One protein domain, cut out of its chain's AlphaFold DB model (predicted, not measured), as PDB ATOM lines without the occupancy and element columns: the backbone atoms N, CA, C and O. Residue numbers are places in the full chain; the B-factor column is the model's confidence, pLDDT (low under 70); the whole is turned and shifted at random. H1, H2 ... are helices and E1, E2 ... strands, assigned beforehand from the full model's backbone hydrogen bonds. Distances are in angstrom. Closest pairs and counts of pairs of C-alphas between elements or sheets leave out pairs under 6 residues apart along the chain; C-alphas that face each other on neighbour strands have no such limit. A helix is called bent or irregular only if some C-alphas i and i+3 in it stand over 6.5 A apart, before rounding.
ATOM      1  N   PHE A  13     135.343  96.504 141.112       78.56
ATOM      2  CA  PHE A  13     135.476  97.944 141.292       78.56
ATOM      3  C   PHE A  13     136.584  98.221 142.294       78.56
ATOM      4  O   PHE A  13     136.729  97.509 143.286       78.56
ATOM      5  N   MET A  14     137.371  99.260 142.032       80.50
ATOM      6  CA  MET A  14     138.368  99.740 142.976       80.50
ATOM      7  C   MET A  14     137.800 100.910 143.769       80.50
ATOM      8  O   MET A  14     137.615 102.002 143.227       80.50
ATOM      9  N   GLU A  15     137.535 100.680 145.052       72.62
ATOM     10  CA  GLU A  15     137.007 101.709 145.956       72.62
ATOM     11  C   GLU A  15     138.106 102.496 146.677       72.62
ATOM     12  O   GLU A  15     137.893 103.657 147.025       72.62
ATOM     13  N   ALA A  16     139.288 101.901 146.854       79.31
ATOM     14  CA  ALA A  16     140.448 102.525 147.481       79.31
ATOM     15  C   ALA A  16     141.738 102.131 146.750       79.31
ATOM     16  O   ALA A  16     141.850 101.021 146.228       79.31
ATOM     17  N   LEU A  17     142.714 103.041 146.732       85.12
ATOM     18  CA  LEU A  17     144.029 102.816 146.141       85.12
ATOM     19  C   LEU A  17     145.114 103.162 147.162       85.12
ATOM     20  O   LEU A  17     145.429 104.329 147.376       85.12
ATOM     21  N   ASN A  18     145.702 102.132 147.762       86.06
ATOM     22  CA  ASN A  18     146.791 102.266 148.724       86.06
ATOM     23  C   ASN A  18     148.114 101.892 148.053       86.06
ATOM     24  O   ASN A  18     148.227 100.830 147.445       86.06
ATOM     25  N   GLN A  19     149.110 102.770 148.153       86.88
ATOM     26  CA  GLN A  19     150.426 102.588 147.549       86.88
ATOM     27  C   GLN A  19     151.477 102.322 148.633       86.88
ATOM     28  O   GLN A  19     151.818 103.246 149.379       86.88
ATOM     29  N   PRO A  20     151.984 101.083 148.752       88.19
ATOM     30  CA  PRO A  20     153.105 100.786 149.631       88.19
ATOM     31  C   PRO A  20     154.400 101.386 149.067       88.19
ATOM     32  O   PRO A  20     154.654 101.325 147.866       88.19
ATOM     33  N   GLY A  21     155.208 101.981 149.940       86.81
ATOM     34  CA  GLY A  21     156.530 102.512 149.617       86.81
ATOM     35  C   GLY A  21     157.649 101.479 149.767       86.81
ATOM     36  O   GLY A  21     157.412 100.282 149.956       86.81
ATOM     37  N   ASP A  22     158.887 101.963 149.730       87.31
ATOM     38  CA  ASP A  22     160.081 101.135 149.906       87.31
ATOM     39  C   ASP A  22     160.406 100.887 151.384       87.31
ATOM     40  O   ASP A  22     160.118 101.712 152.259       87.31
ATOM     41  N   VAL A  23     161.060  99.754 151.655       88.69
ATOM     42  CA  VAL A  23     161.616  99.460 152.979       88.69
ATOM     43  C   VAL A  23     162.890 100.270 153.180       88.69
ATOM     44  O   VAL A  23     163.784 100.274 152.333       88.69
ATOM     45  N   ARG A  24     162.995 100.938 154.329       89.62
ATOM     46  CA  ARG A  24     164.213 101.646 154.733       89.62
ATOM     47  C   ARG A  24     165.018 100.767 155.674       89.62
ATOM     48  O   ARG A  24     164.474 100.265 156.650       89.62
ATOM     49  N   TYR A  25     166.308 100.618 155.405       86.88
ATOM     50  CA  TYR A  25     167.211  99.807 156.222       86.88
ATOM     51  C   TYR A  25     168.134 100.686 157.068       86.88
ATOM     52  O   TYR A  25     168.589 101.739 156.611       86.88
ATOM     53  N   SER A  26     168.458 100.247 158.286       83.44
ATOM     54  CA  SER A  26     169.641 100.742 158.990       83.44
ATOM     55  C   SER A  26     170.900 100.147 158.344       83.44
ATOM     56  O   SER A  26     170.904  99.002 157.886       83.44
ATOM     57  N   GLN A  27     171.992 100.914 158.290       74.44
ATOM     58  CA  GLN A  27     173.276 100.444 157.750       74.44
ATOM     59  C   GLN A  27     174.032  99.552 158.757       74.44
ATOM     60  O   GLN A  27     175.196  99.793 159.067       74.44
ATOM     61  N   THR A  28     173.365  98.539 159.309       75.81
ATOM     62  CA  THR A  28     173.974  97.507 160.161       75.81
ATOM     63  C   THR A  28     174.260  96.240 159.350       75.81
ATOM     64  O   THR A  28     173.719  96.046 158.262       75.81
ATOM     65  N   ASN A  29     175.133  95.370 159.863       76.62
ATOM     66  CA  ASN A  29     175.356  94.032 159.314       76.62
ATOM     67  C   ASN A  29     175.102  93.008 160.433       76.62
ATOM     68  O   ASN A  29     175.953  92.906 161.321       76.62
ATOM     69  N   PRO A  30     173.957  92.297 160.448       80.94
ATOM     70  CA  PRO A  30     172.925  92.189 159.402       80.94
ATOM     71  C   PRO A  30     172.068  93.456 159.217       80.94
ATOM     72  O   PRO A  30     172.004  94.311 160.104       80.94
ATOM     73  N   LEU A  31     171.420  93.582 158.052       86.94
ATOM     74  CA  LEU A  31     170.527  94.708 157.743       86.94
ATOM     75  C   LEU A  31     169.272  94.623 158.614       86.94
ATOM     76  O   LEU A  31     168.694  93.546 158.727       86.94
ATOM     77  N   ALA A  32     168.812  95.739 159.176       89.12
ATOM     78  CA  ALA A  32     167.553  95.782 159.921       89.12
ATOM     79  C   ALA A  32     166.574  96.770 159.258       89.12
ATOM     80  O   ALA A  32     166.932  97.938 159.063       89.12
ATOM     81  N   PRO A  33     165.357  96.338 158.877       90.38
ATOM     82  CA  PRO A  33     164.347  97.233 158.339       90.38
ATOM     83  C   PRO A  33     163.776  98.122 159.448       90.38
ATOM     84  O   PRO A  33     163.597  97.697 160.590       90.38
ATOM     85  N   GLN A  34     163.489  99.376 159.113       89.81
ATOM     86  CA  GLN A  34     162.864 100.328 160.024       89.81
ATOM     87  C   GLN A  34     161.381 100.002 160.184       89.81
ATOM     88  O   GLN A  34     160.652  99.902 159.197       89.81
ATOM     89  N   VAL A  35     160.939  99.885 161.434       90.12
ATOM     90  CA  VAL A  35     159.522  99.722 161.758       90.12
ATOM     91  C   VAL A  35     158.783 101.032 161.497       90.12
ATOM     92  O   VAL A  35     159.249 102.115 161.856       90.12
ATOM     93  N   VAL A  36     157.616 100.922 160.874       88.00
ATOM     94  CA  VAL A  36     156.701 102.020 160.582       88.00
ATOM     95  C   VAL A  36     155.427 101.801 161.386       88.00
ATOM     96  O   VAL A  36     154.849 100.717 161.362       88.00
ATOM     97  N   ALA A  37     154.987 102.839 162.098       82.19
ATOM     98  CA  ALA A  37     153.744 102.789 162.857       82.19
ATOM     99  C   ALA A  37     152.533 102.640 161.923       82.19
ATOM    100  O   ALA A  37     152.483 103.252 160.853       82.19
ATOM    101  N   PHE A  38     151.546 101.858 162.359       82.56
ATOM    102  CA  PHE A  38     150.269 101.732 161.666       82.56
ATOM    103  C   PHE A  38     149.564 103.093 161.584       82.56
ATOM    104  O   PHE A  38     149.304 103.729 162.607       82.56
ATOM    105  N   ASP A  39     149.231 103.525 160.365       83.19
ATOM    106  CA  ASP A  39     148.436 104.729 160.123       83.19
ATOM    107  C   ASP A  39     146.985 104.349 159.767       83.19
ATOM    108  O   ASP A  39     146.703 103.961 158.626       83.19
ATOM    109  N   PRO A  40     146.030 104.468 160.710       78.38
ATOM    110  CA  PRO A  40     144.628 104.160 160.448       78.38
ATOM    111  C   PRO A  40     143.981 105.116 159.436       78.38
ATOM    112  O   PRO A  40     142.941 104.776 158.872       78.38
ATOM    113  N   ALA A  41     144.557 106.299 159.185       78.88
ATOM    114  CA  ALA A  41     143.991 107.267 158.247       78.88
ATOM    115  C   ALA A  41     144.000 106.755 156.798       78.88
ATOM    116  O   ALA A  41     143.106 107.101 156.028       78.88
ATOM    117  N   VAL A  42     144.942 105.872 156.448       78.94
ATOM    118  CA  VAL A  42     145.057 105.240 155.118       78.94
ATOM    119  C   VAL A  42     143.830 104.391 154.765       78.94
ATOM    120  O   VAL A  42     143.523 104.180 153.595       78.94
ATOM    121  N   TRP A  43     143.102 103.918 155.776       75.94
ATOM    122  CA  TRP A  43     141.972 103.002 155.620       75.94
ATOM    123  C   TRP A  43     140.609 103.677 155.782       75.94
ATOM    124  O   TRP A  43     139.576 103.007 155.727       75.94
ATOM    125  N   ARG A  44     140.592 105.002 155.968       70.00
ATOM    126  CA  ARG A  44     139.359 105.787 156.058       70.00
ATOM    127  C   ARG A  44     138.893 106.205 154.657       70.00
ATOM    128  O   ARG A  44     139.637 106.895 153.958       70.00
ATOM    129  N   PRO A  45     137.672 105.839 154.228       61.84
ATOM    130  CA  PRO A  45     137.075 106.392 153.025       61.84
ATOM    131  C   PRO A  45     136.870 107.900 153.191       61.84
ATOM    132  O   PRO A  45     136.374 108.369 154.212       61.84
ATOM    133  N   ILE A  46     137.182 108.657 152.144       57.25
ATOM    134  CA  ILE A  46     136.955 110.113 152.096       57.25
ATOM    135  C   ILE A  46     135.458 110.445 152.130       57.25
ATOM    136  O   ILE A  46     135.052 111.496 152.615       57.25
ATOM    137  N   ASP A  47     134.637 109.521 151.634       55.94
ATOM    138  CA  ASP A  47     133.221 109.739 151.354       55.94
ATOM    139  C   ASP A  47     132.313 109.525 152.578       55.94
ATOM    140  O   ASP A  47     131.152 109.945 152.559       55.94
ATOM    141  N   ASN A  48     132.810 108.843 153.619       58.81
ATOM    142  CA  ASN A  48     132.106 108.641 154.883       58.81
ATOM    143  C   ASN A  48     133.099 108.266 156.008       58.81
ATOM    144  O   ASN A  48     133.537 107.114 156.048       58.81
ATOM    145  N   PRO A  49     133.441 109.188 156.929       56.75
ATOM    146  CA  PRO A  49     134.372 108.911 158.026       56.75
ATOM    147  C   PRO A  49     133.858 107.856 159.023       56.75
ATOM    148  O   PRO A  49     134.657 107.337 159.800       56.75
ATOM    149  N   ASP A  50     132.565 107.514 158.969       54.66
ATOM    150  CA  ASP A  50     131.929 106.504 159.822       54.66
ATOM    151  C   ASP A  50     131.924 105.093 159.197       54.66
ATOM    152  O   ASP A  50     131.522 104.126 159.844       54.66
ATOM    153  N   VAL A  51     132.366 104.944 157.941       57.41
ATOM    154  CA  VAL A  51     132.501 103.642 157.269       57.41
ATOM    155  C   VAL A  51     133.966 103.237 157.293       57.41
ATOM    156  O   VAL A  51     134.822 103.970 156.818       57.41
ATOM    157  N   PHE A  52     134.270 102.054 157.814       57.75
ATOM    158  CA  PHE A  52     135.608 101.476 157.734       57.75
ATOM    159  C   PHE A  52     135.639 100.454 156.602       57.75
ATOM    160  O   PHE A  52     134.784  99.567 156.548       57.75
ATOM    161  N   PHE A  53     136.628 100.546 155.708       65.19
ATOM    162  CA  PHE A  53     136.929  99.407 154.845       65.19
ATOM    163  C   PHE A  53     137.361  98.229 155.728       65.19
ATOM    164  O   PHE A  53     138.066  98.455 156.718       65.19
ATOM    165  N   PRO A  54     136.953  96.987 155.410       66.94
ATOM    166  CA  PRO A  54     137.393  95.823 156.161       66.94
ATOM    167  C   PRO A  54     138.921  95.757 156.120       66.94
ATOM    168  O   PRO A  54     139.530  95.547 155.071       66.94
ATOM    169  N   LEU A  55     139.527  95.995 157.280       73.31
ATOM    170  CA  LEU A  55     140.964  95.992 157.456       73.31
ATOM    171  C   LEU A  55     141.441  94.535 157.529       73.31
ATOM    172  O   LEU A  55     140.895  93.775 158.337       73.31
ATOM    173  N   PRO A  56     142.440  94.113 156.734       75.44
ATOM    174  CA  PRO A  56     143.069  92.818 156.947       75.44
ATOM    175  C   PRO A  56     143.574  92.737 158.395       75.44
ATOM    176  O   PRO A  56     144.220  93.685 158.843       75.44
ATOM    177  N   PRO A  57     143.344  91.635 159.130       81.12
ATOM    178  CA  PRO A  57     143.851  91.500 160.495       81.12
ATOM    179  C   PRO A  57     145.371  91.691 160.595       81.12
ATOM    180  O   PRO A  57     145.859  92.225 161.579       81.12
ATOM    181  N   SER A  58     146.120  91.321 159.548       84.12
ATOM    182  CA  SER A  58     147.571  91.521 159.484       84.12
ATOM    183  C   SER A  58     147.984  92.985 159.304       84.12
ATOM    184  O   SER A  58     149.133  93.321 159.557       84.12
ATOM    185  N   ALA A  59     147.084  93.880 158.883       83.12
ATOM    186  CA  ALA A  59     147.417  95.287 158.660       83.12
ATOM    187  C   ALA A  59     147.628  96.074 159.964       83.12
ATOM    188  O   ALA A  59     148.248  97.132 159.910       83.12
ATOM    189  N   THR A  60     147.132  95.582 161.108       83.75
ATOM    190  CA  THR A  60     147.436  96.154 162.433       83.75
ATOM    191  C   THR A  60     148.739  95.631 163.030       83.75
ATOM    192  O   THR A  60     149.126  96.100 164.097       83.75
ATOM    193  N   ASP A  61     149.382  94.649 162.391       86.56
ATOM    194  CA  ASP A  61     150.694  94.174 162.823       86.56
ATOM    195  C   ASP A  61     151.797  95.171 162.433       86.56
ATOM    196  O   ASP A  61     151.570  96.176 161.752       86.56
ATOM    197  N   THR A  62     153.021  94.872 162.850       88.00
ATOM    198  CA  THR A  62     154.206  95.679 162.574       88.00
ATOM    199  C   THR A  62     154.431  95.889 161.071       88.00
ATOM    200  O   THR A  62     154.590  94.944 160.297       88.00
ATOM    201  N   GLY A  63     154.479  97.158 160.655       90.00
ATOM    202  CA  GLY A  63     154.810  97.564 159.290       90.00
ATOM    203  C   GLY A  63     156.297  97.877 159.114       90.00
ATOM    204  O   GLY A  63     156.965  98.330 160.040       90.00
ATOM    205  N   TYR A  64     156.816  97.700 157.900       91.19
ATOM    206  CA  TYR A  64     158.218  97.968 157.525       91.19
ATOM    207  C   TYR A  64     158.361  98.991 156.390       91.19
ATOM    208  O   TYR A  64     159.466  99.312 155.947       91.19
ATOM    209  N   ARG A  65     157.234  99.496 155.882       91.56
ATOM    210  CA  ARG A  65     157.157 100.492 154.808       91.56
ATOM    211  C   ARG A  65     155.954 101.399 155.024       91.56
ATOM    212  O   ARG A  65     154.940 100.982 155.579       91.56
ATOM    213  N   GLN A  66     156.056 102.640 154.562       89.94
ATOM    214  CA  GLN A  66     154.929 103.570 154.594       89.94
ATOM    215  C   GLN A  66     153.910 103.200 153.521       89.94
ATOM    216  O   GLN A  66     154.288 102.886 152.394       89.94
ATOM    217  N   VAL A  67     152.625 103.271 153.853       88.94
ATOM    218  CA  VAL A  67     151.534 103.085 152.894       88.94
ATOM    219  C   VAL A  67     150.848 104.427 152.711       88.94
ATOM    220  O   VAL A  67     150.432 105.052 153.681       88.94
ATOM    221  N   LYS A  68     150.737 104.883 151.465       88.12
ATOM    222  CA  LYS A  68     150.057 106.129 151.124       88.12
ATOM    223  C   LYS A  68     148.705 105.821 150.494       88.12
ATOM    224  O   LYS A  68     148.652 105.253 149.404       88.12
ATOM    225  N   GLY A  69     147.625 106.220 151.157       84.75
ATOM    226  CA  GLY A  69     146.293 106.213 150.555       84.75
ATOM    227  C   GLY A  69     146.184 107.318 149.508       84.75
ATOM    228  O   GLY A  69     146.471 108.481 149.799       84.75
ATOM    229  N   GLN A  70     145.807 106.961 148.284       86.75
ATOM    230  CA  GLN A  70     145.559 107.927 147.222       86.75
ATOM    231  C   GLN A  70     144.092 108.359 147.270       86.75
ATOM    232  O   GLN A  70     143.199 107.514 147.153       86.75
ATOM    233  N   PRO A  71     143.816 109.659 147.477       83.19
ATOM    234  CA  PRO A  71     142.460 110.130 147.677       83.19
ATOM    235  C   PRO A  71     141.655 110.048 146.382       83.19
ATOM    236  O   PRO A  71     142.177 110.344 145.309       83.19
ATOM    237  N   LYS A  72     140.365 109.712 146.469       82.69
ATOM    238  CA  LYS A  72     139.450 109.894 145.341       82.69
ATOM    239  C   LYS A  72     139.350 111.369 144.959       82.69
ATOM    240  O   LYS A  72     139.371 112.247 145.819       82.69
ATOM    241  N   THR A  73     139.208 111.637 143.669       83.69
ATOM    242  CA  THR A  73     138.964 112.991 143.140       83.69
ATOM    243  C   THR A  73     137.523 113.451 143.364       83.69
ATOM    244  O   THR A  73     137.290 114.638 143.575       83.69
ATOM    245  N   ALA A  74     136.564 112.520 143.328       80.12
ATOM    246  CA  ALA A  74     135.151 112.746 143.603       80.12
ATOM    247  C   ALA A  74     134.479 111.456 144.105       80.12
ATOM    248  O   ALA A  74     134.920 110.349 143.793       80.12
ATOM    249  N   ARG A  75     133.389 111.608 144.863       74.81
ATOM    250  CA  ARG A  75     132.674 110.510 145.540       74.81
ATOM    251  C   ARG A  75     132.094 109.465 144.581       74.81
ATOM    252  O   ARG A  75     132.061 108.279 144.893       74.81
ATOM    253  N   ASP A  76     131.623 109.910 143.423       77.88
ATOM    254  CA  ASP A  76     130.985 109.103 142.379       77.88
ATOM    255  C   ASP A  76     131.979 108.537 141.351       77.88
ATOM    256  O   ASP A  76     131.586 107.784 140.459       77.88
ATOM    257  N   LYS A  77     133.272 108.862 141.472       79.38
ATOM    258  CA  LYS A  77     134.322 108.357 140.585       79.38
ATOM    259  C   LYS A  77     134.925 107.069 141.139       79.38
ATOM    260  O   LYS A  77     135.401 107.012 142.272       79.38
ATOM    261  N   PHE A  78     134.930 106.029 140.312       78.06
ATOM    262  CA  PHE A  78     135.547 104.740 140.607       78.06
ATOM    263  C   PHE A  78     136.088 104.100 139.329       78.06
ATOM    264  O   PHE A  78     135.567 104.308 138.232       78.06
ATOM    265  N   VAL A  79     137.128 103.281 139.484       86.44
ATOM    266  CA  VAL A  79     137.674 102.484 138.382       86.44
ATOM    267  C   VAL A  79     136.961 101.137 138.373       86.44
ATOM    268  O   VAL A  79     137.029 100.386 139.346       86.44
ATOM    269  N   SER A  80     136.264 100.846 137.275       86.94
ATOM    270  CA  SER A  80     135.651  99.542 137.017       86.94
ATOM    271  C   SER A  80     136.538  98.720 136.090       86.94
ATOM    272  O   SER A  80     136.973  99.202 135.041       86.94
ATOM    273  N   PHE A  81     136.795  97.471 136.463       86.56
ATOM    274  CA  PHE A  81     137.570  96.540 135.661       86.56
ATOM    275  C   PHE A  81     136.658  95.605 134.880       86.56
ATOM    276  O   PHE A  81     135.874  94.837 135.442       86.56
ATOM    277  N   LYS A  82     136.846  95.601 133.560       88.69
ATOM    278  CA  LYS A  82     136.368  94.528 132.695       88.69
ATOM    279  C   LYS A  82     137.439  93.444 132.623       88.69
ATOM    280  O   LYS A  82     138.480  93.640 131.998       88.69
ATOM    281  N   ILE A  83     137.187  92.305 133.262       87.50
ATOM    282  CA  ILE A  83     138.122  91.176 133.262       87.50
ATOM    283  C   ILE A  83     138.124  90.545 131.863       87.50
ATOM    284  O   ILE A  83     137.117  90.009 131.415       87.50
ATOM    285  N   VAL A  84     139.258  90.618 131.162       88.88
ATOM    286  CA  VAL A  84     139.426  90.040 129.812       88.88
ATOM    287  C   VAL A  84     140.005  88.624 129.829       88.88
ATOM    288  O   VAL A  84     139.944  87.913 128.831       88.88
ATOM    289  N   GLY A  85     140.575  88.205 130.959       88.31
ATOM    290  CA  GLY A  85     141.194  86.899 131.129       88.31
ATOM    291  C   GLY A  85     141.844  86.753 132.501       88.31
ATOM    292  O   GLY A  85     141.958  87.717 133.257       88.31
ATOM    293  N   LYS A  86     142.268  85.529 132.816       86.38
ATOM    294  CA  LYS A  86     143.021  85.182 134.026       86.38
ATOM    295  C   LYS A  86     144.282  84.436 133.601       86.38
ATOM    296  O   LYS A  86     144.218  83.632 132.672       86.38
ATOM    297  N   TYR A  87     145.403  84.696 134.266       80.81
ATOM    298  CA  TYR A  87     146.636  83.938 134.068       80.81
ATOM    299  C   TYR A  87     147.041  83.251 135.369       80.81
ATOM    300  O   TYR A  87     146.741  83.735 136.457       80.81
ATOM    301  N   ASP A  88     147.703  82.109 135.226       78.69
ATOM    302  CA  ASP A  88     148.253  81.329 136.329       78.69
ATOM    303  C   ASP A  88     149.783  81.531 136.341       78.69
ATOM    304  O   ASP A  88     150.451  81.099 135.389       78.69
ATOM    305  N   PRO A  89     150.352  82.223 137.349       72.81
ATOM    306  CA  PRO A  89     151.788  82.498 137.412       72.81
ATOM    307  C   PRO A  89     152.641  81.225 137.547       72.81
ATOM    308  O   PRO A  89     153.811  81.225 137.142       72.81
ATOM    309  N   ASP A  90     152.068  80.122 138.040       73.75
ATOM    310  CA  ASP A  90     152.787  78.858 138.231       73.75
ATOM    311  C   ASP A  90     153.017  78.109 136.917       73.75
ATOM    312  O   ASP A  90     153.935  77.292 136.812       73.75
ATOM    313  N   ARG A  91     152.246  78.439 135.875       79.38
ATOM    314  CA  ARG A  91     152.400  77.876 134.523       79.38
ATOM    315  C   ARG A  91     153.423  78.618 133.665       79.38
ATOM    316  O   ARG A  91     153.675  78.209 132.532       79.38
ATOM    317  N   LEU A  92     154.011  79.705 134.168       71.81
ATOM    318  CA  LEU A  92     155.057  80.434 133.452       71.81
ATOM    319  C   LEU A  92     156.364  79.613 133.425       71.81
ATOM    320  O   LEU A  92     156.738  79.038 134.454       71.81
ATOM    321  N   PRO A  93     157.097  79.574 132.293       66.19
ATOM    322  CA  PRO A  93     158.375  78.869 132.200       66.19
ATOM    323  C   PRO A  93     159.328  79.307 133.316       66.19
ATOM    324  O   PRO A  93     159.530  80.504 133.526       66.19
ATOM    325  N   ARG A  94     159.908  78.351 134.050       59.31
ATOM    326  CA  ARG A  94     160.922  78.655 135.069       59.31
ATOM    327  C   ARG A  94     162.264  78.906 134.369       59.31
ATOM    328  O   ARG A  94     162.703  78.027 133.627       59.31
ATOM    329  N   PRO A  95     162.920  80.064 134.570       54.53
ATOM    330  CA  PRO A  95     164.327  80.203 134.213       54.53
ATOM    331  C   PRO A  95     165.146  79.140 134.956       54.53
ATOM    332  O   PRO A  95     164.766  78.718 136.047       54.53
ATOM    333  N   SER A  96     166.273  78.712 134.390       51.12
ATOM    334  CA  SER A  96     167.264  77.935 135.143       51.12
ATOM    335  C   SER A  96     167.690  78.719 136.390       51.12
ATOM    336  O   SER A  96     167.943  79.918 136.261       51.12
ATOM    337  N   GLU A  97     167.853  78.060 137.541       48.25
ATOM    338  CA  GLU A  97     168.250  78.687 138.823       48.25
ATOM    339  C   GLU A  97     169.518  79.565 138.706       48.25
ATOM    340  O   GLU A  97     169.677  80.548 139.424       48.25
ATOM    341  N   LEU A  98     170.389  79.270 137.734       39.78
ATOM    342  CA  LEU A  98     171.607  80.027 137.412       39.78
ATOM    343  C   LEU A  98     171.386  81.403 136.747       39.78
ATOM    344  O   LEU A  98     172.299  82.220 136.754       39.78
ATOM    345  N   ASN A  99     170.208  81.664 136.172       48.38
ATOM    346  CA  ASN A  99     169.857  82.907 135.458       48.38
ATOM    347  C   ASN A  99     168.629  83.605 136.071       48.38
ATOM    348  O   ASN A  99     168.000  84.457 135.433       48.38
ATOM    349  N   GLU A 100     168.241  83.225 137.286       54.06
ATOM    350  CA  GLU A 100     167.075  83.784 137.955       54.06
ATOM    351  C   GLU A 100     167.411  85.182 138.506       54.06
ATOM    352  O   GLU A 100     167.877  85.350 139.627       54.06
ATOM    353  N   VAL A 101     167.196  86.220 137.696       56.75
ATOM    354  CA  VAL A 101     167.020  87.585 138.222       56.75
ATOM    355  C   VAL A 101     165.688  87.587 138.980       56.75
ATOM    356  O   VAL A 101     164.729  87.039 138.431       56.75
ATOM    357  N   PRO A 102     165.566  88.194 140.178       55.09
ATOM    358  CA  PRO A 102     164.336  88.163 140.956       55.09
ATOM    359  C   PRO A 102     163.144  88.598 140.096       55.09
ATOM    360  O   PRO A 102     163.034  89.736 139.615       55.09
ATOM    361  N   LEU A 103     162.260  87.638 139.832       63.31
ATOM    362  CA  LEU A 103     161.021  87.826 139.088       63.31
ATOM    363  C   LEU A 103     159.884  88.178 140.054       63.31
ATOM    364  O   LEU A 103     158.757  87.751 139.839       63.31
ATOM    365  N   GLU A 104     160.163  88.953 141.105       65.44
ATOM    366  CA  GLU A 104     159.194  89.276 142.169       65.44
ATOM    367  C   GLU A 104     157.957  90.031 141.641       65.44
ATOM    368  O   GLU A 104     156.886  90.010 142.234       65.44
ATOM    369  N   THR A 105     158.063  90.634 140.452       68.00
ATOM    370  CA  THR A 105     156.936  91.231 139.713       68.00
ATOM    371  C   THR A 105     155.993  90.194 139.082       68.00
ATOM    372  O   THR A 105     154.893  90.537 138.663       68.00
ATOM    373  N   TYR A 106     156.412  88.934 138.970       70.12
ATOM    374  CA  TYR A 106     155.656  87.845 138.340       70.12
ATOM    375  C   TYR A 106     155.368  86.683 139.297       70.12
ATOM    376  O   TYR A 106     154.519  85.846 138.987       70.12
ATOM    377  N   ARG A 107     156.078  86.603 140.430       71.88
ATOM    378  CA  ARG A 107     155.948  85.549 141.443       71.88
ATOM    379  C   ARG A 107     156.172  86.109 142.835       71.88
ATOM    380  O   ARG A 107     157.012  86.982 143.007       71.88
ATOM    381  N   SER A 108     155.433  85.597 143.814       72.38
ATOM    382  CA  SER A 108     155.587  86.039 145.198       72.38
ATOM    383  C   SER A 108     156.986  85.696 145.704       72.38
ATOM    384  O   SER A 108     157.464  84.574 145.507       72.38
ATOM    385  N   SER A 109     157.634  86.673 146.334       76.25
ATOM    386  CA  SER A 109     158.921  86.461 146.990       76.25
ATOM    387  C   SER A 109     158.740  85.635 148.267       76.25
ATOM    388  O   SER A 109     157.638  85.528 148.812       76.25
ATOM    389  N   TYR A 110     159.823  85.020 148.726       84.00
ATOM    390  CA  TYR A 110     159.862  84.252 149.963       84.00
ATOM    391  C   TYR A 110     161.225  84.406 150.634       84.00
ATOM    392  O   TYR A 110     162.237  84.632 149.968       84.00
ATOM    393  N   LEU A 111     161.253  84.226 151.951       87.81
ATOM    394  CA  LEU A 111     162.472  84.297 152.753       87.81
ATOM    395  C   LEU A 111     162.698  82.994 153.515       87.81
ATOM    396  O   LEU A 111     161.756  82.281 153.860       87.81
ATOM    397  N   GLU A 112     163.960  82.680 153.783       88.25
ATOM    398  CA  GLU A 112     164.370  81.467 154.499       88.25
ATOM    399  C   GLU A 112     165.111  81.838 155.786       88.25
ATOM    400  O   GLU A 112     165.847  82.824 155.819       88.25
ATOM    401  N   GLY A 113     164.944  81.045 156.849       87.56
ATOM    402  CA  GLY A 113     165.667  81.246 158.108       87.56
ATOM    403  C   GLY A 113     167.182  81.122 157.917       87.56
ATOM    404  O   GLY A 113     167.676  80.095 157.443       87.56
ATOM    405  N   ALA A 114     167.924  82.162 158.293       87.31
ATOM    406  CA  ALA A 114     169.377  82.213 158.149       87.31
ATOM    407  C   ALA A 114     170.113  81.402 159.226       87.31
ATOM    408  O   ALA A 114     171.196  80.878 158.965       87.31
ATOM    409  N   ASP A 115     169.522  81.265 160.415       87.06
ATOM    410  CA  ASP A 115     170.074  80.515 161.543       87.06
ATOM    411  C   ASP A 115     169.113  79.432 162.060       87.06
ATOM    412  O   ASP A 115     167.952  79.331 161.652       87.06
ATOM    413  N   ALA A 116     169.624  78.569 162.942       86.69
ATOM    414  CA  ALA A 116     168.858  77.456 163.498       86.69
ATOM    415  C   ALA A 116     167.653  77.929 164.330       86.69
ATOM    416  O   ALA A 116     166.604  77.295 164.276       86.69
ATOM    417  N   SER A 117     167.779  79.048 165.052       88.94
ATOM    418  CA  SER A 117     166.678  79.656 165.812       88.94
ATOM    419  C   SER A 117     165.536  80.098 164.905       88.94
ATOM    420  O   SER A 117     164.389  79.739 165.144       88.94
ATOM    421  N   SER A 118     165.845  80.818 163.830       88.94
ATOM    422  CA  SER A 118     164.859  81.345 162.889       88.94
ATOM    423  C   SER A 118     164.201  80.216 162.104       88.94
ATOM    424  O   SER A 118     162.991  80.236 161.902       88.94
ATOM    425  N   ARG A 119     164.965  79.182 161.719       89.31
ATOM    426  CA  ARG A 119     164.398  77.966 161.112       89.31
ATOM    427  C   ARG A 119     163.460  77.220 162.059       89.31
ATOM    428  O   ARG A 119     162.388  76.813 161.629       89.31
ATOM    429  N   ALA A 120     163.816  77.099 163.339       88.88
ATOM    430  CA  ALA A 120     162.958  76.460 164.335       88.88
ATOM    431  C   ALA A 120     161.648  77.238 164.552       88.88
ATOM    432  O   ALA A 120     160.586  76.623 164.602       88.88
ATOM    433  N   VAL A 121     161.706  78.574 164.615       88.56
ATOM    434  CA  VAL A 121     160.506  79.426 164.724       88.56
ATOM    435  C   VAL A 121     159.603  79.281 163.496       88.56
ATOM    436  O   VAL A 121     158.387  79.206 163.640       88.56
ATOM    437  N   LEU A 122     160.181  79.199 162.295       88.12
ATOM    438  CA  LEU A 122     159.428  79.000 161.052       88.12
ATOM    439  C   LEU A 122     158.979  77.539 160.832       88.12
ATOM    440  O   LEU A 122     158.262  77.256 159.871       88.12
ATOM    441  N   GLY A 123     159.400  76.599 161.685       88.50
ATOM    442  CA  GLY A 123     159.152  75.166 161.504       88.50
ATOM    443  C   GLY A 123     159.748  74.617 160.203       88.50
ATOM    444  O   GLY A 123     159.075  73.868 159.502       88.50
ATOM    445  N   ASP A 124     160.957  75.065 159.846       83.75
ATOM    446  CA  ASP A 124     161.654  74.795 158.575       83.75
ATOM    447  C   ASP A 124     160.886  75.224 157.305       83.75
ATOM    448  O   ASP A 124     161.269  74.881 156.185       83.75
ATOM    449  N   ASN A 125     159.834  76.034 157.454       87.81
ATOM    450  CA  ASN A 125     159.109  76.611 156.326       87.81
ATOM    451  C   ASN A 125     159.718  77.944 155.872       87.81
ATOM    452  O   ASN A 125     160.511  78.590 156.560       87.81
ATOM    453  N   ARG A 126     159.309  78.371 154.677       88.31
ATOM    454  CA  ARG A 126     159.616  79.695 154.132       88.31
ATOM    455  C   ARG A 126     158.673  80.737 154.718       88.31
ATOM    456  O   ARG A 126     157.477  80.479 154.842       88.31
ATOM    457  N   LEU A 127     159.193  81.927 154.994       88.25
ATOM    458  CA  LEU A 127     158.362  83.088 155.287       88.25
ATOM    459  C   LEU A 127     157.788  83.630 153.972       88.25
ATOM    460  O   LEU A 127     158.537  83.982 153.058       88.25
ATOM    461  N   LEU A 128     156.459  83.668 153.881       88.56
ATOM    462  CA  LEU A 128     155.700  84.142 152.723       88.56
ATOM    463  C   LEU A 128     155.130  85.544 152.979       88.56
ATOM    464  O   LEU A 128     155.085  86.003 154.118       88.56
ATOM    465  N   SER A 129     154.671  86.209 151.916       87.75
ATOM    466  CA  SER A 129     153.900  87.452 152.027       87.75
ATOM    467  C   SER A 129     152.576  87.226 152.753       87.75
ATOM    468  O   SER A 129     151.892  86.233 152.494       87.75
ATOM    469  N   ASP A 130     152.174  88.191 153.567       85.25
ATOM    470  CA  ASP A 130     150.845  88.266 154.162       85.25
ATOM    471  C   ASP A 130     149.962  89.284 153.409       85.25
ATOM    472  O   ASP A 130     150.287  89.740 152.309       85.25
ATOM    473  N   LEU A 131     148.799  89.614 153.977       84.94
ATOM    474  CA  LEU A 131     147.892  90.627 153.427       84.94
ATOM    475  C   LEU A 131     148.168  92.031 153.982       84.94
ATOM    476  O   LEU A 131     147.350  92.926 153.773       84.94
ATOM    477  N   ASN A 132     149.270  92.236 154.714       87.00
ATOM    478  CA  ASN A 132     149.630  93.547 155.233       87.00
ATOM    479  C   ASN A 132     150.312  94.361 154.117       87.00
ATOM    480  O   ASN A 132     151.441  94.052 153.735       87.00
ATOM    481  N   PRO A 133     149.713  95.458 153.612       85.56
ATOM    482  CA  PRO A 133     150.370  96.283 152.597       85.56
ATOM    483  C   PRO A 133     151.656  96.933 153.118       85.56
ATOM    484  O   PRO A 133     152.546  97.242 152.334       85.56
ATOM    485  N   SER A 134     151.778  97.116 154.437       88.81
ATOM    486  CA  SER A 134     153.006  97.581 155.088       88.81
ATOM    487  C   SER A 134     153.982  96.449 155.446       88.81
ATOM    488  O   SER A 134     155.076  96.727 155.939       88.81
ATOM    489  N   GLY A 135     153.626  95.189 155.178       89.31
ATOM    490  CA  GLY A 135     154.431  94.011 155.481       89.31
ATOM    491  C   GLY A 135     155.767  93.983 154.734       89.31
ATOM    492  O   GLY A 135     155.984  94.681 153.731       89.31
ATOM    493  N   TYR A 136     156.693  93.171 155.245       89.19
ATOM    494  CA  TYR A 136     158.043  93.088 154.696       89.19
ATOM    495  C   TYR A 136     158.045  92.414 153.319       89.19
ATOM    496  O   TYR A 136     158.410  93.051 152.329       89.19
ATOM    497  N   VAL A 137     157.561  91.169 153.243       88.44
ATOM    498  CA  VAL A 137     157.432  90.412 151.990       88.44
ATOM    499  C   VAL A 137     156.133  90.809 151.296       88.44
ATOM    500  O   VAL A 137     155.056  90.681 151.873       88.44
ATOM    501  N   GLN A 138     156.223  91.279 150.053       84.44
ATOM    502  CA  GLN A 138     155.060  91.702 149.271       84.44
ATOM    503  C   GLN A 138     154.577  90.577 148.340       84.44
ATOM    504  O   GLN A 138     155.404  89.838 147.791       84.44
ATOM    505  N   PRO A 139     153.255  90.436 148.137       81.38
ATOM    506  CA  PRO A 139     152.721  89.501 147.157       81.38
ATOM    507  C   PRO A 139     153.023  89.977 145.730       81.38
ATOM    508  O   PRO A 139     153.194  91.172 145.473       81.38
ATOM    509  N   ALA A 140     153.041  89.046 144.774       79.12
ATOM    510  CA  ALA A 140     153.139  89.419 143.367       79.12
ATOM    511  C   ALA A 140     151.916  90.237 142.906       79.12
ATOM    512  O   ALA A 140     150.796  89.989 143.368       79.12
ATOM    513  N   PRO A 141     152.090  91.160 141.941       79.62
ATOM    514  CA  PRO A 141     150.980  91.839 141.284       79.62
ATOM    515  C   PRO A 141     149.946  90.845 140.735       79.62
ATOM    516  O   PRO A 141     150.272  89.976 139.930       79.62
ATOM    517  N   ALA A 142     148.686  91.000 141.150       80.56
ATOM    518  CA  ALA A 142     147.575  90.143 140.722       80.56
ATOM    519  C   ALA A 142     146.757  90.727 139.553       80.56
ATOM    520  O   ALA A 142     145.895  90.048 138.993       80.56
ATOM    521  N   LEU A 143     147.002  91.990 139.186       85.25
ATOM    522  CA  LEU A 143     146.260  92.711 138.157       85.25
ATOM    523  C   LEU A 143     147.214  93.291 137.108       85.25
ATOM    524  O   LEU A 143     148.165  93.994 137.441       85.25
ATOM    525  N   LEU A 144     146.914  93.035 135.835       86.25
ATOM    526  CA  LEU A 144     147.585  93.649 134.692       86.25
ATOM    527  C   LEU A 144     146.607  94.601 134.004       86.25
ATOM    528  O   LEU A 144     145.506  94.198 133.632       86.25
ATOM    529  N   VAL A 145     147.016  95.856 133.826       88.31
ATOM    530  CA  VAL A 145     146.211  96.887 133.157       88.31
ATOM    531  C   VAL A 145     146.951  97.432 131.935       88.31
ATOM    532  O   VAL A 145     148.176  97.567 131.973       88.31
ATOM    533  N   PRO A 146     146.247  97.745 130.832       89.75
ATOM    534  CA  PRO A 146     146.880  98.373 129.682       89.75
ATOM    535  C   PRO A 146     147.291  99.811 130.020       89.75
ATOM    536  O   PRO A 146     146.583 100.514 130.739       89.75
ATOM    537  N   LEU A 147     148.388 100.292 129.429       90.00
ATOM    538  CA  LEU A 147     148.847 101.680 129.611       90.00
ATOM    539  C   LEU A 147     147.782 102.713 129.207       90.00
ATOM    540  O   LEU A 147     147.718 103.790 129.792       90.00
ATOM    541  N   GLN A 148     146.898 102.376 128.258       90.62
ATOM    542  CA  GLN A 148     145.795 103.256 127.856       90.62
ATOM    543  C   GLN A 148     144.763 103.486 128.972       90.62
ATOM    544  O   GLN A 148     143.966 104.412 128.864       90.62
ATOM    545  N   ALA A 149     144.760 102.670 130.031       90.06
ATOM    546  CA  ALA A 149     143.850 102.826 131.160       90.06
ATOM    547  C   ALA A 149     144.320 103.864 132.192       90.06
ATOM    548  O   ALA A 149     143.516 104.272 133.026       90.06
ATOM    549  N   LEU A 150     145.581 104.322 132.142       90.56
ATOM    550  CA  LEU A 150     146.144 105.278 133.108       90.56
ATOM    551  C   LEU A 150     145.306 106.560 133.298       90.56
ATOM    552  O   LEU A 150     145.120 106.952 134.453       90.56
ATOM    553  N   PRO A 151     144.723 107.179 132.246       90.81
ATOM    554  CA  PRO A 151     143.853 108.341 132.417       90.81
ATOM    555  C   PRO A 151     142.669 108.092 133.355       90.81
ATOM    556  O   PRO A 151     142.360 108.953 134.174       90.81
ATOM    557  N   MET A 152     142.071 106.895 133.326       89.88
ATOM    558  CA  MET A 152     140.954 106.555 134.219       89.88
ATOM    559  C   MET A 152     141.374 106.553 135.694       89.88
ATOM    560  O   MET A 152     140.592 106.941 136.564       89.88
ATOM    561  N   PHE A 153     142.619 106.159 135.988       89.81
ATOM    562  CA  PHE A 153     143.167 106.226 137.341       89.81
ATOM    563  C   PHE A 153     143.431 107.673 137.765       89.81
ATOM    564  O   PHE A 153     143.050 108.042 138.869       89.81
ATOM    565  N   TRP A 154     144.016 108.507 136.898       90.38
ATOM    566  CA  TRP A 154     144.265 109.927 137.197       90.38
ATOM    567  C   TRP A 154     142.992 110.759 137.360       90.38
ATOM    568  O   TRP A 154     143.020 111.786 138.039       90.38
ATOM    569  N   GLU A 155     141.906 110.361 136.700       89.12
ATOM    570  CA  GLU A 155     140.592 110.980 136.860       89.12
ATOM    571  C   GLU A 155     139.890 110.541 138.138       89.12
ATOM    572  O   GLU A 155     139.095 111.316 138.660       89.12
ATOM    573  N   SER A 156     140.164 109.330 138.634       87.94
ATOM    574  CA  SER A 156     139.491 108.762 139.811       87.94
ATOM    575  C   SER A 156     140.260 108.987 141.113       87.94
ATOM    576  O   SER A 156     139.638 109.119 142.162       87.94
ATOM    577  N   PHE A 157     141.594 109.061 141.059       87.44
ATOM    578  CA  PHE A 157     142.468 109.208 142.223       87.44
ATOM    579  C   PHE A 157     143.460 110.363 142.044       87.44
ATOM    580  O   PHE A 157     144.183 110.452 141.048       87.44
ATOM    581  N   GLY A 158     143.509 111.245 143.041       83.88
ATOM    582  CA  GLY A 158     144.518 112.288 143.170       83.88
ATOM    583  C   GLY A 158     145.858 111.727 143.650       83.88
ATOM    584  O   GLY A 158     145.931 110.617 144.164       83.88
ATOM    585  N   GLY A 159     146.937 112.497 143.478       82.81
ATOM    586  CA  GLY A 159     148.266 112.156 144.013       82.81
ATOM    587  C   GLY A 159     149.054 111.093 143.235       82.81
ATOM    588  O   GLY A 159     150.157 110.727 143.652       82.81
ATOM    589  N   LEU A 160     148.525 110.630 142.100       86.62
ATOM    590  CA  LEU A 160     149.219 109.774 141.138       86.62
ATOM    591  C   LEU A 160     150.144 110.590 140.222       86.62
ATOM    592  O   LEU A 160     149.757 111.648 139.722       86.62
ATOM    593  N   SER A 161     151.345 110.072 139.954       84.06
ATOM    594  CA  SER A 161     152.287 110.693 139.014       84.06
ATOM    595  C   SER A 161     151.744 110.639 137.586       84.06
ATOM    596  O   SER A 161     151.389 109.566 137.087       84.06
ATOM    597  N   ARG A 162     151.677 111.802 136.929       86.81
ATOM    598  CA  ARG A 162     151.355 111.918 135.495       86.81
ATOM    599  C   ARG A 162     152.605 111.950 134.619       86.81
ATOM    600  O   ARG A 162     152.541 111.542 133.467       86.81
ATOM    601  N   GLU A 163     153.726 112.405 135.171       85.38
ATOM    602  CA  GLU A 163     154.999 112.550 134.454       85.38
ATOM    603  C   GLU A 163     155.741 111.213 134.330       85.38
ATOM    604  O   GLU A 163     156.283 110.901 133.274       85.38
ATOM    605  N   ALA A 164     155.712 110.391 135.384       84.25
ATOM    606  CA  ALA A 164     156.390 109.097 135.439       84.25
ATOM    607  C   ALA A 164     155.465 108.009 136.024       84.25
ATOM    608  O   ALA A 164     155.627 107.612 137.179       84.25
ATOM    609  N   PRO A 165     154.460 107.532 135.263       85.94
ATOM    610  CA  PRO A 165     153.499 106.534 135.745       85.94
ATOM    611  C   PRO A 165     154.035 105.094 135.739       85.94
ATOM    612  O   PRO A 165     153.377 104.193 136.255       85.94
ATOM    613  N   VAL A 166     155.203 104.858 135.134       86.19
ATOM    614  CA  VAL A 166     155.834 103.537 135.017       86.19
ATOM    615  C   VAL A 166     157.120 103.539 135.834       86.19
ATOM    616  O   VAL A 166     157.995 104.363 135.590       86.19
ATOM    617  N   SER A 167     157.245 102.607 136.781       83.00
ATOM    618  CA  SER A 167     158.427 102.497 137.647       83.00
ATOM    619  C   SER A 167     159.640 101.898 136.936       83.00
ATOM    620  O   SER A 167     160.766 102.319 137.169       83.00
ATOM    621  N   SER A 168     159.433 100.896 136.077       86.50
ATOM    622  CA  SER A 168     160.510 100.247 135.329       86.50
ATOM    623  C   SER A 168     160.000  99.586 134.050       86.50
ATOM    624  O   SER A 168     158.843  99.172 133.959       86.50
ATOM    625  N   ILE A 169     160.885  99.467 133.058       86.25
ATOM    626  CA  ILE A 169     160.627  98.769 131.796       86.25
ATOM    627  C   ILE A 169     161.701  97.697 131.627       86.25
ATOM    628  O   ILE A 169     162.888  98.000 131.537       86.25
ATOM    629  N   ARG A 170     161.290  96.428 131.560       84.31
ATOM    630  CA  ARG A 170     162.207  95.318 131.271       84.31
ATOM    631  C   ARG A 170     162.333  95.141 129.761       84.31
ATOM    632  O   ARG A 170     161.357  94.821 129.089       84.31
ATOM    633  N   VAL A 171     163.545  95.316 129.238       86.69
ATOM    634  CA  VAL A 171     163.847  95.182 127.806       86.69
ATOM    635  C   VAL A 171     164.657  93.911 127.566       86.69
ATOM    636  O   VAL A 171     165.722  93.725 128.148       86.69
ATOM    637  N   ILE A 206     171.451  91.076 132.804       66.56
ATOM    638  CA  ILE A 206     172.051  89.816 132.353       66.56
ATOM    639  C   ILE A 206     173.423  89.606 133.016       66.56
ATOM    640  O   ILE A 206     174.232  90.531 133.104       66.56
ATOM    641  N   GLY A 207     173.678  88.398 133.525       59.53
ATOM    642  CA  GLY A 207     174.896  88.096 134.287       59.53
ATOM    643  C   GLY A 207     174.925  88.673 135.710       59.53
ATOM    644  O   GLY A 207     175.984  88.688 136.349       59.53
ATOM    645  N   ALA A 208     173.792  89.164 136.219       62.38
ATOM    646  CA  ALA A 208     173.638  89.457 137.636       62.38
ATOM    647  C   ALA A 208     173.483  88.154 138.434       62.38
ATOM    648  O   ALA A 208     172.843  87.212 137.974       62.38
ATOM    649  N   SER A 209     174.075  88.101 139.627       59.59
ATOM    650  CA  SER A 209     173.993  86.933 140.510       59.59
ATOM    651  C   SER A 209     173.155  87.266 141.727       59.59
ATOM    652  O   SER A 209     173.302  88.343 142.312       59.59
ATOM    653  N   LEU A 210     172.341  86.307 142.159       64.88
ATOM    654  CA  LEU A 210     171.710  86.358 143.468       64.88
ATOM    655  C   LEU A 210     172.786  86.211 144.548       64.88
ATOM    656  O   LEU A 210     173.668  85.355 144.450       64.88
ATOM    657  N   GLN A 211     172.727  87.064 145.562       65.44
ATOM    658  CA  GLN A 211     173.497  86.944 146.790       65.44
ATOM    659  C   GLN A 211     172.541  86.942 147.971       65.44
ATOM    660  O   GLN A 211     171.696  87.829 148.087       65.44
ATOM    661  N   ASN A 212     172.713  85.970 148.863       75.75
ATOM    662  CA  ASN A 212     171.987  85.964 150.121       75.75
ATOM    663  C   ASN A 212     172.503  87.117 150.986       75.75
ATOM    664  O   ASN A 212     173.692  87.193 151.310       75.75
ATOM    665  N   ARG A 213     171.603  88.028 151.344       82.38
ATOM    666  CA  ARG A 213     171.819  89.054 152.355       82.38
ATOM    667  C   ARG A 213     170.996  88.713 153.577       82.38
ATOM    668  O   ARG A 213     169.825  88.368 153.468       82.38
ATOM    669  N   GLN A 214     171.645  88.785 154.732       87.69
ATOM    670  CA  GLN A 214     170.979  88.562 156.001       87.69
ATOM    671  C   GLN A 214     170.228  89.822 156.409       87.69
ATOM    672  O   GLN A 214     170.822  90.902 156.512       87.69
ATOM    673  N   VAL A 215     168.935  89.654 156.651       89.31
ATOM    674  CA  VAL A 215     168.042  90.686 157.160       89.31
ATOM    675  C   VAL A 215     167.503  90.230 158.503       89.31
ATOM    676  O   VAL A 215     166.959  89.135 158.627       89.31
ATOM    677  N   GLN A 216     167.665  91.069 159.516       92.06
ATOM    678  CA  GLN A 216     167.119  90.849 160.841       92.06
ATOM    679  C   GLN A 216     165.778  91.568 160.951       92.06
ATOM    680  O   GLN A 216     165.737  92.786 161.121       92.06
ATOM    681  N   LEU A 217     164.679  90.822 160.861       90.56
ATOM    682  CA  LEU A 217     163.357  91.349 161.171       90.56
ATOM    683  C   LEU A 217     163.213  91.485 162.693       90.56
ATOM    684  O   LEU A 217     163.406  90.496 163.407       90.56
ATOM    685  N   PRO A 218     162.884  92.681 163.212       89.44
ATOM    686  CA  PRO A 218     162.529  92.843 164.614       89.44
ATOM    687  C   PRO A 218     161.232  92.089 164.931       89.44
ATOM    688  O   PRO A 218     160.449  91.781 164.030       89.44
ATOM    689  N   ALA A 219     161.021  91.807 166.218       89.06
ATOM    690  CA  ALA A 219     159.806  91.155 166.691       89.06
ATOM    691  C   ALA A 219     158.559  91.969 166.313       89.06
ATOM    692  O   ALA A 219     158.604  93.201 166.344       89.06
ATOM    693  N   THR A 220     157.476  91.275 165.965       87.00
ATOM    694  CA  THR A 220     156.206  91.909 165.608       87.00
ATOM    695  C   THR A 220     155.288  92.059 166.815       87.00
ATOM    696  O   THR A 220     155.352  91.278 167.769       87.00
ATOM    697  N   ASP A 221     154.402  93.049 166.762       85.31
ATOM    698  CA  ASP A 221     153.416  93.343 167.805       85.31
ATOM    699  C   ASP A 221     152.416  92.188 167.987       85.31
ATOM    700  O   ASP A 221     151.914  91.954 169.087       85.31
ATOM    701  N   SER A 222     152.188  91.402 166.928       82.25
ATOM    702  CA  SER A 222     151.365  90.184 166.950       82.25
ATOM    703  C   SER A 222     152.077  88.956 167.538       82.25
ATOM    704  O   SER A 222     151.507  87.865 167.553       82.25
ATOM    705  N   GLY A 223     153.304  89.113 168.048       82.56
ATOM    706  CA  GLY A 223     154.013  88.085 168.814       82.56
ATOM    707  C   GLY A 223     154.995  87.225 168.015       82.56
ATOM    708  O   GLY A 223     155.514  86.249 168.561       82.56
ATOM    709  N   THR A 224     155.296  87.571 166.759       84.25
ATOM    710  CA  THR A 224     156.382  86.906 166.022       84.25
ATOM    711  C   THR A 224     157.718  87.362 166.614       84.25
ATOM    712  O   THR A 224     157.959  88.567 166.685       84.25
ATOM    713  N   PRO A 225     158.605  86.458 167.068       88.94
ATOM    714  CA  PRO A 225     159.899  86.863 167.612       88.94
ATOM    715  C   PRO A 225     160.801  87.432 166.509       88.94
ATOM    716  O   PRO A 225     160.515  87.297 165.322       88.94
ATOM    717  N   ALA A 226     161.916  88.054 166.895       90.00
ATOM    718  CA  ALA A 226     162.889  88.542 165.923       90.00
ATOM    719  C   ALA A 226     163.459  87.379 165.089       90.00
ATOM    720  O   ALA A 226     163.848  86.347 165.640       90.00
ATOM    721  N   LEU A 227     163.526  87.565 163.771       91.00
ATOM    722  CA  LEU A 227     163.964  86.550 162.812       91.00
ATOM    723  C   LEU A 227     165.178  87.042 162.033       91.00
ATOM    724  O   LEU A 227     165.183  88.158 161.521       91.00
ATOM    725  N   LEU A 228     166.183  86.184 161.882       91.88
ATOM    726  CA  LEU A 228     167.271  86.391 160.939       91.88
ATOM    727  C   LEU A 228     166.964  85.611 159.660       91.88
ATOM    728  O   LEU A 228     166.871  84.383 159.671       91.88
ATOM    729  N   LEU A 229     166.805  86.325 158.552       90.50
ATOM    730  CA  LEU A 229     166.355  85.775 157.281       90.50
ATOM    731  C   LEU A 229     167.379  85.994 156.176       90.50
ATOM    732  O   LEU A 229     168.094  86.991 156.163       90.50
ATOM    733  N   ASN A 230     167.418  85.070 155.222       86.00
ATOM    734  CA  ASN A 230     168.172  85.202 153.986       86.00
ATOM    735  C   ASN A 230     167.264  85.752 152.885       86.00
ATOM    736  O   ASN A 230     166.317  85.087 152.463       86.00
ATOM    737  N   GLU A 231     167.596  86.940 152.390       83.94
ATOM    738  CA  GLU A 231     166.957  87.566 151.237       83.94
ATOM    739  C   GLU A 231     167.887  87.519 150.018       83.94
ATOM    740  O   GLU A 231     169.096  87.734 150.124       83.94
ATOM    741  N   ARG A 232     167.334  87.231 148.838       76.31
ATOM    742  CA  ARG A 232     168.110  87.060 147.601       76.31
ATOM    743  C   ARG A 232     168.254  88.390 146.865       76.31
ATOM    744  O   ARG A 232     167.423  88.753 146.040       76.31
ATOM    745  N   TRP A 233     169.342  89.109 147.124       72.12
ATOM    746  CA  TRP A 233     169.617  90.392 146.476       72.12
ATOM    747  C   TRP A 233     170.347  90.201 145.150       72.12
ATOM    748  O   TRP A 233     171.246  89.372 145.026       72.12
ATOM    749  N   THR A 234     170.008  91.015 144.151       66.50
ATOM    750  CA  THR A 234     170.709  91.001 142.862       66.50
ATOM    751  C   THR A 234     171.999  91.804 142.956       66.50
ATOM    752  O   THR A 234     171.962  93.030 143.061       66.50
ATOM    753  N   LYS A 235     173.157  91.146 142.852       59.66
ATOM    754  CA  LYS A 235     174.433  91.835 142.642       59.66
ATOM    755  C   LYS A 235     174.708  91.949 141.142       59.66
ATOM    756  O   LYS A 235     174.918  90.948 140.454       59.66
ATOM    757  N   LYS A 236     174.698  93.186 140.637       54.41
ATOM    758  CA  LYS A 236     174.993  93.519 139.233       54.41
ATOM    759  C   LYS A 236     176.466  93.215 138.901       54.41
ATOM    760  O   LYS A 236     177.338  93.375 139.753       54.41
TER     761      LYS A 236
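What this domain is: This is residues 13 to 171 and 206 to 236 of the 559 residues of an uncharacterized protein of Propionibacterium sp (UniProt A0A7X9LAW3). What is the shape? Little regular structure: long loops join two ends, the hairpin E5 and E6 with E4 and H3 at one, H4 with E3 at the other, and the strand pair E1 and E2 between. What builds it? The 190 printed residues run E1 H1 H2 E2 E3 E4 H3 H4 E5 E6, mixed class, 57 in named elements; the antiparallel sheet is E4 E6 E5. It is compact, radius of gyration of the C-alphas 18.7 A, spans 53 by 40 by 30 A.

Where its parts are: What comes first? E1, residues 17 to 20, begins at C-alpha 17 (144.029, 102.816, 146.141); H1 is 40 to 43, H2 57 to 60, E2 67 to 70, E3 79 to 81, E4 110 to 113, H3 116 to 121, H4 147 to 156. What ends it? E5, 209 to 217, spans 23.7 A; E6, 227 to 235, spans 23.3 A, ending at (174.433, 91.835, 142.642).

How they stand to each other: Which strands pair? E1 and E2 are antiparallel, N 19 and O 68 2.8 A apart; inner strand E6 has N 233 and O 211 of E5 at 2.8 A, N 230 and O 112 of E4 at 2.8 A. And the helices? The closest C-alphas of H1 and E2, Val 42 and Gly 69, are 4.8 A apart; H2 is apart from H1. H3, its O i to N i+4 pairs within hydrogen-bond range, stands at the sheet's level, height 2.4 A; H4, with 3 of 6, is irregular, C-alphas 148 and 151 being 7.1 A apart. E3 pairs with no named strand.

The domain as a whole: Where is the cut? Residues 172 to 205 are not printed, a C-alpha gap of 10.8 A. Which links are long? E1 to H1, H1 to H2, E3 to E4 and H3 to H4. Where is confidence low? pLDDT is under 70 at residues 45 to 54, 93 to 105, 206 to 211 and 234 to 236.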